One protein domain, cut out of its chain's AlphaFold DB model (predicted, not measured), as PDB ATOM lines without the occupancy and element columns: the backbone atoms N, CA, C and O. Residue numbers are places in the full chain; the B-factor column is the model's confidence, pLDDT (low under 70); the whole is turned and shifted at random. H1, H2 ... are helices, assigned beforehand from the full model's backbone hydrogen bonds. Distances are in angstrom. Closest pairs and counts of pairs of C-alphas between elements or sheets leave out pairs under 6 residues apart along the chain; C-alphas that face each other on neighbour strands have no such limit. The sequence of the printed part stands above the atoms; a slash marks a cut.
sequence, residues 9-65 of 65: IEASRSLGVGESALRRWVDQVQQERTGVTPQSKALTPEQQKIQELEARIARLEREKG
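This is residues 9 to 65 of the 65 residues of the protein "ISPsy24, transposase orfA" of Pseudomonas savastanoi pv. nerii (UniProt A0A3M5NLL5). Three helices form an open arrangement: short H1 and longer H2 make a corner, and a long loop leads on to H3, the longest helix, which touches neither. Residues 30 to 35, 39 to 45 and 54 to 65 stick out. The printed part has 57 residues, with helices H1, H2 and H3 in that order and no named strand; the class is all helix. It is only just loose, close to compact, with a radius of gyration of the C-alphas of 12.7 A, and elongated, spanning 36 by 23 by 22 A.

H1, residues 9 to 15, and H2, residues 19 to 33, only just touch, with 3 pairs of C-alphas within 8 A, and only at the corner by their tight link. H2 touches H1 with residues 19 to 22 alone; the closest C-alphas, of Ser 12 and Glu 19, are 5.3 A apart. Their lines are about perpendicular, at 86 degrees. H3, residues 45 to 63, is apart from H1 and H2. In H1, H2 and H3 every O i to N i+4 pair is within hydrogen-bond range.

H1 begins at C-alpha 9 (-7.488, -49.743, -1.920). H2 measures 21.0 A from first to last C-alpha. H3 measures 27.5 A and ends at C-alpha 63 (13.119, -59.013, 7.891).

The C-alphas farthest apart, of Lys 41 and Gly 65, are 37.6 A apart. The printed part has no cut. The link from H2 to H3 is long, 11 residues. The pLDDT is under 70 at 18 residues, among them 35 to 43.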
ATOM      1  N   ILE A   9      -6.463 -49.553  -2.948       66.12
ATOM      2  CA  ILE A   9      -7.488 -49.743  -1.920       66.12
ATOM      3  C   ILE A   9      -6.959 -50.507  -0.695       66.12
ATOM      4  O   ILE A   9      -7.237 -50.122   0.440       66.12
ATOM      5  N   GLU A  10      -6.197 -51.580  -0.888       68.88
ATOM      6  CA  GLU A  10      -5.605 -52.363   0.201       68.88
ATOM      7  C   GLU A  10      -4.471 -51.603   0.881       68.88
ATOM      8  O   GLU A  10      -4.408 -51.565   2.110       68.88
ATOM      9  N   ALA A  11      -3.634 -50.915   0.101       70.88
ATOM     10  CA  ALA A  11      -2.613 -50.021   0.636       70.88
ATOM     11  C   ALA A  11      -3.248 -48.859   1.424       70.88
ATOM     12  O   ALA A  11      -2.849 -48.588   2.554       70.88
ATOM     13  N   SER A  12      -4.301 -48.235   0.885       73.12
ATOM     14  CA  SER A  12      -5.081 -47.187   1.559       73.12
ATOM     15  C   SER A  12      -5.661 -47.676   2.891       73.12
ATOM     16  O   SER A  12      -5.483 -47.016   3.917       73.12
ATOM     17  N   ARG A  13      -6.286 -48.862   2.911       74.44
ATOM     18  CA  ARG A  13      -6.836 -49.472   4.133       74.44
ATOM     19  C   ARG A  13      -5.755 -49.838   5.146       74.44
ATOM     20  O   ARG A  13      -5.934 -49.571   6.329       74.44
ATOM     21  N   SER A  14      -4.644 -50.419   4.698       74.38
ATOM     22  CA  SER A  14      -3.542 -50.833   5.571       74.38
ATOM     23  C   SER A  14      -2.805 -49.645   6.189       74.38
ATOM     24  O   SER A  14      -2.312 -49.745   7.310       74.38
ATOM     25  N   LEU A  15      -2.710 -48.530   5.462       75.44
ATOM     26  CA  LEU A  15      -2.029 -47.316   5.909       75.44
ATOM     27  C   LEU A  15      -2.981 -46.331   6.615       75.44
ATOM     28  O   LEU A  15      -2.523 -45.350   7.198       75.44
ATOM     29  N   GLY A  16      -4.297 -46.577   6.578       77.62
ATOM     30  CA  GLY A  16      -5.312 -45.695   7.159       77.62
ATOM     31  C   GLY A  16      -5.402 -44.326   6.473       77.62
ATOM     32  O   GLY A  16      -5.816 -43.352   7.098       77.62
ATOM     33  N   VAL A  17      -4.990 -44.234   5.207       75.44
ATOM     34  CA  VAL A  17      -4.951 -42.990   4.416       75.44
ATOM     35  C   VAL A  17      -6.012 -43.082   3.330       75.44
ATOM     36  O   VAL A  17      -6.199 -44.150   2.759       75.44
ATOM     37  N   GLY A  18      -6.709 -41.992   3.011       80.12
ATOM     38  CA  GLY A  18      -7.715 -42.007   1.943       80.12
ATOM     39  C   GLY A  18      -7.117 -42.372   0.576       80.12
ATOM     40  O   GLY A  18      -6.034 -41.904   0.234       80.12
ATOM     41  N   GLU A  19      -7.836 -43.159  -0.229       77.88
ATOM     42  CA  GLU A  19      -7.380 -43.630  -1.552       77.88
ATOM     43  C   GLU A  19      -6.922 -42.475  -2.462       77.88
ATOM     44  O   GLU A  19      -5.882 -42.554  -3.112       77.88
ATOM     45  N   SER A  20      -7.654 -41.356  -2.455       74.94
ATOM     46  CA  SER A  20      -7.313 -40.165  -3.240       74.94
ATOM     47  C   SER A  20      -6.005 -39.503  -2.799       74.94
ATOM     48  O   SER A  20      -5.322 -38.902  -3.624       74.94
ATOM     49  N   ALA A  21      -5.656 -39.582  -1.511       73.62
ATOM     50  CA  ALA A  21      -4.370 -39.096  -1.013       73.62
ATOM     51  C   ALA A  21      -3.244 -40.032  -1.467       73.62
ATOM     52  O   ALA A  21      -2.241 -39.567  -1.996       73.62
ATOM     53  N   LEU A  22      -3.472 -41.347  -1.375       80.94
ATOM     54  CA  LEU A  22      -2.511 -42.345  -1.831       80.94
ATOM     55  C   LEU A  22      -2.223 -42.232  -3.335       80.94
ATOM     56  O   LEU A  22      -1.060 -42.236  -3.721       80.94
ATOM     57  N   ARG A  23      -3.247 -42.059  -4.185       79.75
ATOM     58  CA  ARG A  23      -3.045 -41.829  -5.631       79.75
ATOM     59  C   ARG A  23      -2.188 -40.600  -5.905       79.75
ATOM     60  O   ARG A  23      -1.232 -40.692  -6.662       79.75
ATOM     61  N   ARG A  24      -2.490 -39.470  -5.252       78.06
ATOM     62  CA  ARG A  24      -1.697 -38.241  -5.414       78.06
ATOM     63  C   ARG A  24      -0.246 -38.444  -4.999       78.06
ATOM     64  O   ARG A  24       0.641 -37.909  -5.652       78.06
ATOM     65  N   TRP A  25       0.003 -39.209  -3.940       75.44
ATOM     66  CA  TRP A  25       1.365 -39.525  -3.516       75.44
ATOM     67  C   TRP A  25       2.087 -40.423  -4.516       75.44
ATOM     68  O   TRP A  25       3.242 -40.161  -4.828       75.44
ATOM     69  N   VAL A  26       1.420 -41.442  -5.060       79.06
ATOM     70  CA  VAL A  26       2.009 -42.305  -6.095       79.06
ATOM     71  C   VAL A  26       2.365 -41.494  -7.343       79.06
ATOM     72  O   VAL A  26       3.485 -41.614  -7.843       79.06
ATOM     73  N   ASP A  27       1.470 -40.613  -7.791       77.00
ATOM     74  CA  ASP A  27       1.712 -39.722  -8.931       77.00
ATOM     75  C   ASP A  27       2.883 -38.759  -8.664       77.00
ATOM     76  O   ASP A  27       3.675 -38.463  -9.562       77.00
ATOM     77  N   GLN A  28       3.018 -38.279  -7.425       71.25
ATOM     78  CA  GLN A  28       4.116 -37.411  -7.000       71.25
ATOM     79  C   GLN A  28       5.461 -38.150  -6.997       71.25
ATOM     80  O   GLN A  28       6.441 -37.657  -7.551       71.25
ATOM     81  N   VAL A  29       5.504 -39.354  -6.422       74.44
ATOM     82  CA  VAL A  29       6.710 -40.195  -6.377       74.44
ATOM     83  C   VAL A  29       7.147 -40.590  -7.790       74.44
ATOM     84  O   VAL A  29       8.341 -40.626  -8.084       74.44
ATOM     85  N   GLN A  30       6.204 -40.856  -8.699       74.69
ATOM     86  CA  GLN A  30       6.523 -41.105 -10.107       74.69
ATOM     87  C   GLN A  30       7.139 -39.876 -10.782       74.69
ATOM     88  O   GLN A  30       8.154 -40.010 -11.465       74.69
ATOM     89  N   GLN A  31       6.586 -38.684 -10.552       69.88
ATOM     90  CA  GLN A  31       7.144 -37.430 -11.069       69.88
ATOM     91  C   GLN A  31       8.571 -37.186 -10.555       69.88
ATOM     92  O   GLN A  31       9.479 -36.942 -11.355       69.88
ATOM     93  N   GLU A  32       8.806 -37.363  -9.256       71.31
ATOM     94  CA  GLU A  32      10.136 -37.250  -8.645       71.31
ATOM     95  C   GLU A  32      11.142 -38.239  -9.255       71.31
ATOM     96  O   GLU A  32      12.262 -37.854  -9.599       71.31
ATOM     97  N   ARG A  33      10.735 -39.495  -9.489       70.56
ATOM     98  CA  ARG A  33      11.570 -40.514 -10.158       70.56
ATOM     99  C   ARG A  33      11.922 -40.152 -11.599       70.56
ATOM    100  O   ARG A  33      12.980 -40.544 -12.082       70.56
ATOM    101  N   THR A  34      11.060 -39.399 -12.279       74.44
ATOM    102  CA  THR A  34      11.327 -38.867 -13.625       74.44
ATOM    103  C   THR A  34      12.145 -37.569 -13.622       74.44
ATOM    104  O   THR A  34      12.366 -36.983 -14.678       74.44
ATOM    105  N   GLY A  35      12.628 -37.127 -12.455       64.62
ATOM    106  CA  GLY A  35      13.447 -35.923 -12.310       64.62
ATOM    107  C   GLY A  35      12.639 -34.627 -12.223       64.62
ATOM    108  O   GLY A  35      13.213 -33.542 -12.316       64.62
ATOM    109  N   VAL A  36      11.319 -34.718 -12.039       64.94
ATOM    110  CA  VAL A  36      10.461 -33.560 -11.776       64.94
ATOM    111  C   VAL A  36      10.476 -33.301 -10.275       64.94
ATOM    112  O   VAL A  36       9.750 -33.935  -9.515       64.94
ATOM    113  N   THR A  37      11.325 -32.376  -9.833       56.38
ATOM    114  CA  THR A  37      11.358 -31.957  -8.427       56.38
ATOM    115  C   THR A  37      10.149 -31.065  -8.131       56.38
ATOM    116  O   THR A  37      10.020 -29.998  -8.744       56.38
ATOM    117  N   PRO A  38       9.273 -31.425  -7.181       59.91
ATOM    118  CA  PRO A  38       8.160 -30.573  -6.812       59.91
ATOM    119  C   PRO A  38       8.678 -29.280  -6.180       59.91
ATOM    120  O   PRO A  38       9.493 -29.297  -5.260       59.91
ATOM    121  N   GLN A  39       8.169 -28.137  -6.636       60.53
ATOM    122  CA  GLN A  39       8.504 -26.811  -6.099       60.53
ATOM    123  C   GLN A  39       7.882 -26.527  -4.709       60.53
ATOM    124  O   GLN A  39       7.561 -25.381  -4.393       60.53
ATOM    125  N   SER A  40       7.696 -27.528  -3.840       54.16
ATOM    126  CA  SER A  40       7.221 -27.280  -2.473       54.16
ATOM    127  C   SER A  40       8.398 -26.902  -1.572       54.16
ATOM    128  O   SER A  40       9.222 -27.738  -1.201       54.16
ATOM    129  N   LYS A  41       8.492 -25.614  -1.226       54.38
ATOM    130  CA  LYS A  41       9.424 -25.109  -0.211       54.38
ATOM    131  C   LYS A  41       9.152 -25.817   1.126       54.38
ATOM    132  O   LYS A  41       8.048 -25.707   1.644       54.38
ATOM    133  N   ALA A  42      10.195 -26.448   1.673       56.47
ATOM    134  CA  ALA A  42      10.223 -27.237   2.910       56.47
ATOM    135  C   ALA A  42       9.441 -28.564   2.859       56.47
ATOM    136  O   ALA A  42       8.343 -28.635   2.313       56.47
ATOM    137  N   LEU A  43      10.030 -29.614   3.452       58.12
ATOM    138  CA  LEU A  43       9.377 -30.914   3.614       58.12
ATOM    139  C   LEU A  43       8.073 -30.692   4.384       58.12
ATOM    140  O   LEU A  43       8.092 -30.296   5.552       58.12
ATOM    141  N   THR A  44       6.944 -30.914   3.721       70.25
ATOM    142  CA  THR A  44       5.647 -30.852   4.390       70.25
ATOM    143  C   THR A  44       5.567 -31.984   5.428       70.25
ATOM    144  O   THR A  44       6.203 -33.028   5.246       70.25
ATOM    145  N   PRO A  45       4.794 -31.833   6.520       68.31
ATOM    146  CA  PRO A  45       4.602 -32.903   7.508       68.31
ATOM    147  C   PRO A  45       4.130 -34.221   6.876       68.31
ATOM    148  O   PRO A  45       4.415 -35.308   7.369       68.31
ATOM    149  N   GLU A  46       3.431 -34.109   5.749       66.94
ATOM    150  CA  GLU A  46       2.975 -35.226   4.936       66.94
ATOM    151  C   GLU A  46       4.150 -35.981   4.290       66.94
ATOM    152  O   GLU A  46       4.252 -37.193   4.447       66.94
ATOM    153  N   GLN A  47       5.111 -35.273   3.689       69.44
ATOM    154  CA  GLN A  47       6.336 -35.867   3.132       69.44
ATOM    155  C   GLN A  47       7.250 -36.486   4.199       69.44
ATOM    156  O   GLN A  47       7.876 -37.512   3.943       69.44
ATOM    157  N   GLN A  48       7.308 -35.919   5.410       71.50
ATOM    158  CA  GLN A  48       8.044 -36.538   6.526       71.50
ATOM    159  C   GLN A  48       7.437 -37.890   6.903       71.50
ATOM    160  O   GLN A  48       8.150 -38.874   7.094       71.50
ATOM    161  N   LYS A  49       6.104 -37.945   6.955       76.12
ATOM    162  CA  LYS A  49       5.372 -39.168   7.266       76.12
ATOM    163  C   LYS A  49       5.522 -40.221   6.168       76.12
ATOM    164  O   LYS A  49       5.617 -41.400   6.483       76.12
ATOM    165  N   ILE A  50       5.603 -39.803   4.904       75.62
ATOM    166  CA  ILE A  50       5.912 -40.695   3.776       75.62
ATOM    167  C   ILE A  50       7.298 -41.322   3.952       75.62
ATOM    168  O   ILE A  50       7.393 -42.543   3.931       75.62
ATOM    169  N   GLN A  51       8.344 -40.532   4.219       75.25
ATOM    170  CA  GLN A  51       9.697 -41.071   4.424       75.25
ATOM    171  C   GLN A  51       9.774 -42.035   5.615       75.25
ATOM    172  O   GLN A  51      10.450 -43.062   5.549       75.25
ATOM    173  N   GLU A  52       9.063 -41.731   6.703       80.12
ATOM    174  CA  GLU A  52       8.979 -42.620   7.863       80.12
ATOM    175  C   GLU A  52       8.307 -43.956   7.506       80.12
ATOM    176  O   GLU A  52       8.786 -45.026   7.893       80.12
ATOM    177  N   LEU A  53       7.213 -43.908   6.738       81.06
ATOM    178  CA  LEU A  53       6.510 -45.101   6.271       81.06
ATOM    179  C   LEU A  53       7.361 -45.915   5.288       81.06
ATOM    180  O   LEU A  53       7.445 -47.131   5.444       81.06
ATOM    181  N   GLU A  54       8.038 -45.269   4.338       79.94
ATOM    182  CA  GLU A  54       8.949 -45.921   3.388       79.94
ATOM    183  C   GLU A  54      10.103 -46.631   4.106       79.94
ATOM    184  O   GLU A  54      10.368 -47.805   3.844       79.94
ATOM    185  N   ALA A  55      10.746 -45.970   5.075       78.25
ATOM    186  CA  ALA A  55      11.817 -46.570   5.869       78.25
ATOM    187  C   ALA A  55      11.335 -47.800   6.657       78.25
ATOM    188  O   ALA A  55      12.050 -48.795   6.805       78.25
ATOM    189  N   ARG A  56      10.098 -47.745   7.154       75.31
ATOM    190  CA  ARG A  56       9.480 -48.826   7.917       75.31
ATOM    191  C   ARG A  56       9.084 -50.008   7.029       75.31
ATOM    192  O   ARG A  56       9.275 -51.148   7.448       75.31
ATOM    193  N   ILE A  57       8.606 -49.753   5.810       77.31
ATOM    194  CA  ILE A  57       8.346 -50.787   4.795       77.31
ATOM    195  C   ILE A  57       9.655 -51.472   4.393       77.31
ATOM    196  O   ILE A  57       9.752 -52.691   4.504       77.31
ATOM    197  N   ALA A  58      10.691 -50.703   4.044       73.00
ATOM    198  CA  ALA A  58      11.988 -51.245   3.634       73.00
ATOM    199  C   ALA A  58      12.614 -52.156   4.704       73.00
ATOM    200  O   ALA A  58      13.263 -53.156   4.395       73.00
ATOM    201  N   ARG A  59      12.403 -51.834   5.988       75.19
ATOM    202  CA  ARG A  59      12.819 -52.694   7.098       75.19
ATOM    203  C   ARG A  59      12.020 -54.000   7.157       75.19
ATOM    204  O   ARG A  59      12.624 -55.058   7.302       75.19
ATOM    205  N   LEU A  60      10.694 -53.930   7.048       71.00
ATOM    206  CA  LEU A  60       9.821 -55.109   7.077       71.00
ATOM    207  C   LEU A  60      10.094 -56.065   5.909       71.00
ATOM    208  O   LEU A  60      10.054 -57.279   6.097       71.00
ATOM    209  N   GLU A  61      10.399 -55.535   4.725       75.38
ATOM    210  CA  GLU A  61      10.801 -56.335   3.562       75.38
ATOM    211  C   GLU A  61      12.130 -57.061   3.798       75.38
ATOM    212  O   GLU A  61      12.271 -58.223   3.425       75.38
ATOM    213  N   ARG A  62      13.085 -56.418   4.484       72.31
ATOM    214  CA  ARG A  62      14.380 -57.022   4.840       72.31
ATOM    215  C   ARG A  62      14.291 -58.116   5.903       72.31
ATOM    216  O   ARG A  62      15.140 -58.994   5.912       72.31
ATOM    217  N   GLU A  63      13.328 -58.028   6.816       66.62
ATOM    218  CA  GLU A  63      13.119 -59.013   7.891       66.62
ATOM    219  C   GLU A  63      12.276 -60.222   7.431       66.62
ATOM    220  O   GLU A  63      12.268 -61.253   8.101       66.62
ATOM    221  N   LYS A  64      11.558 -60.105   6.303       54.00
ATOM    222  CA  LYS A  64      10.758 -61.188   5.701       54.00
ATOM    223  C   LYS A  64      11.478 -61.981   4.599       54.00
ATOM    224  O   LYS A  64      10.901 -62.964   4.131       54.00
ATOM    225  N   GLY A  65      12.668 -61.551   4.173       48.09
ATOM    226  CA  GLY A  65      13.548 -62.282   3.248       48.09
ATOM    227  C   GLY A  65      14.555 -63.148   3.988       48.09
ATOM    228  O   GLY A  65      14.861 -64.240   3.464       48.09
TER     229      GLY A  65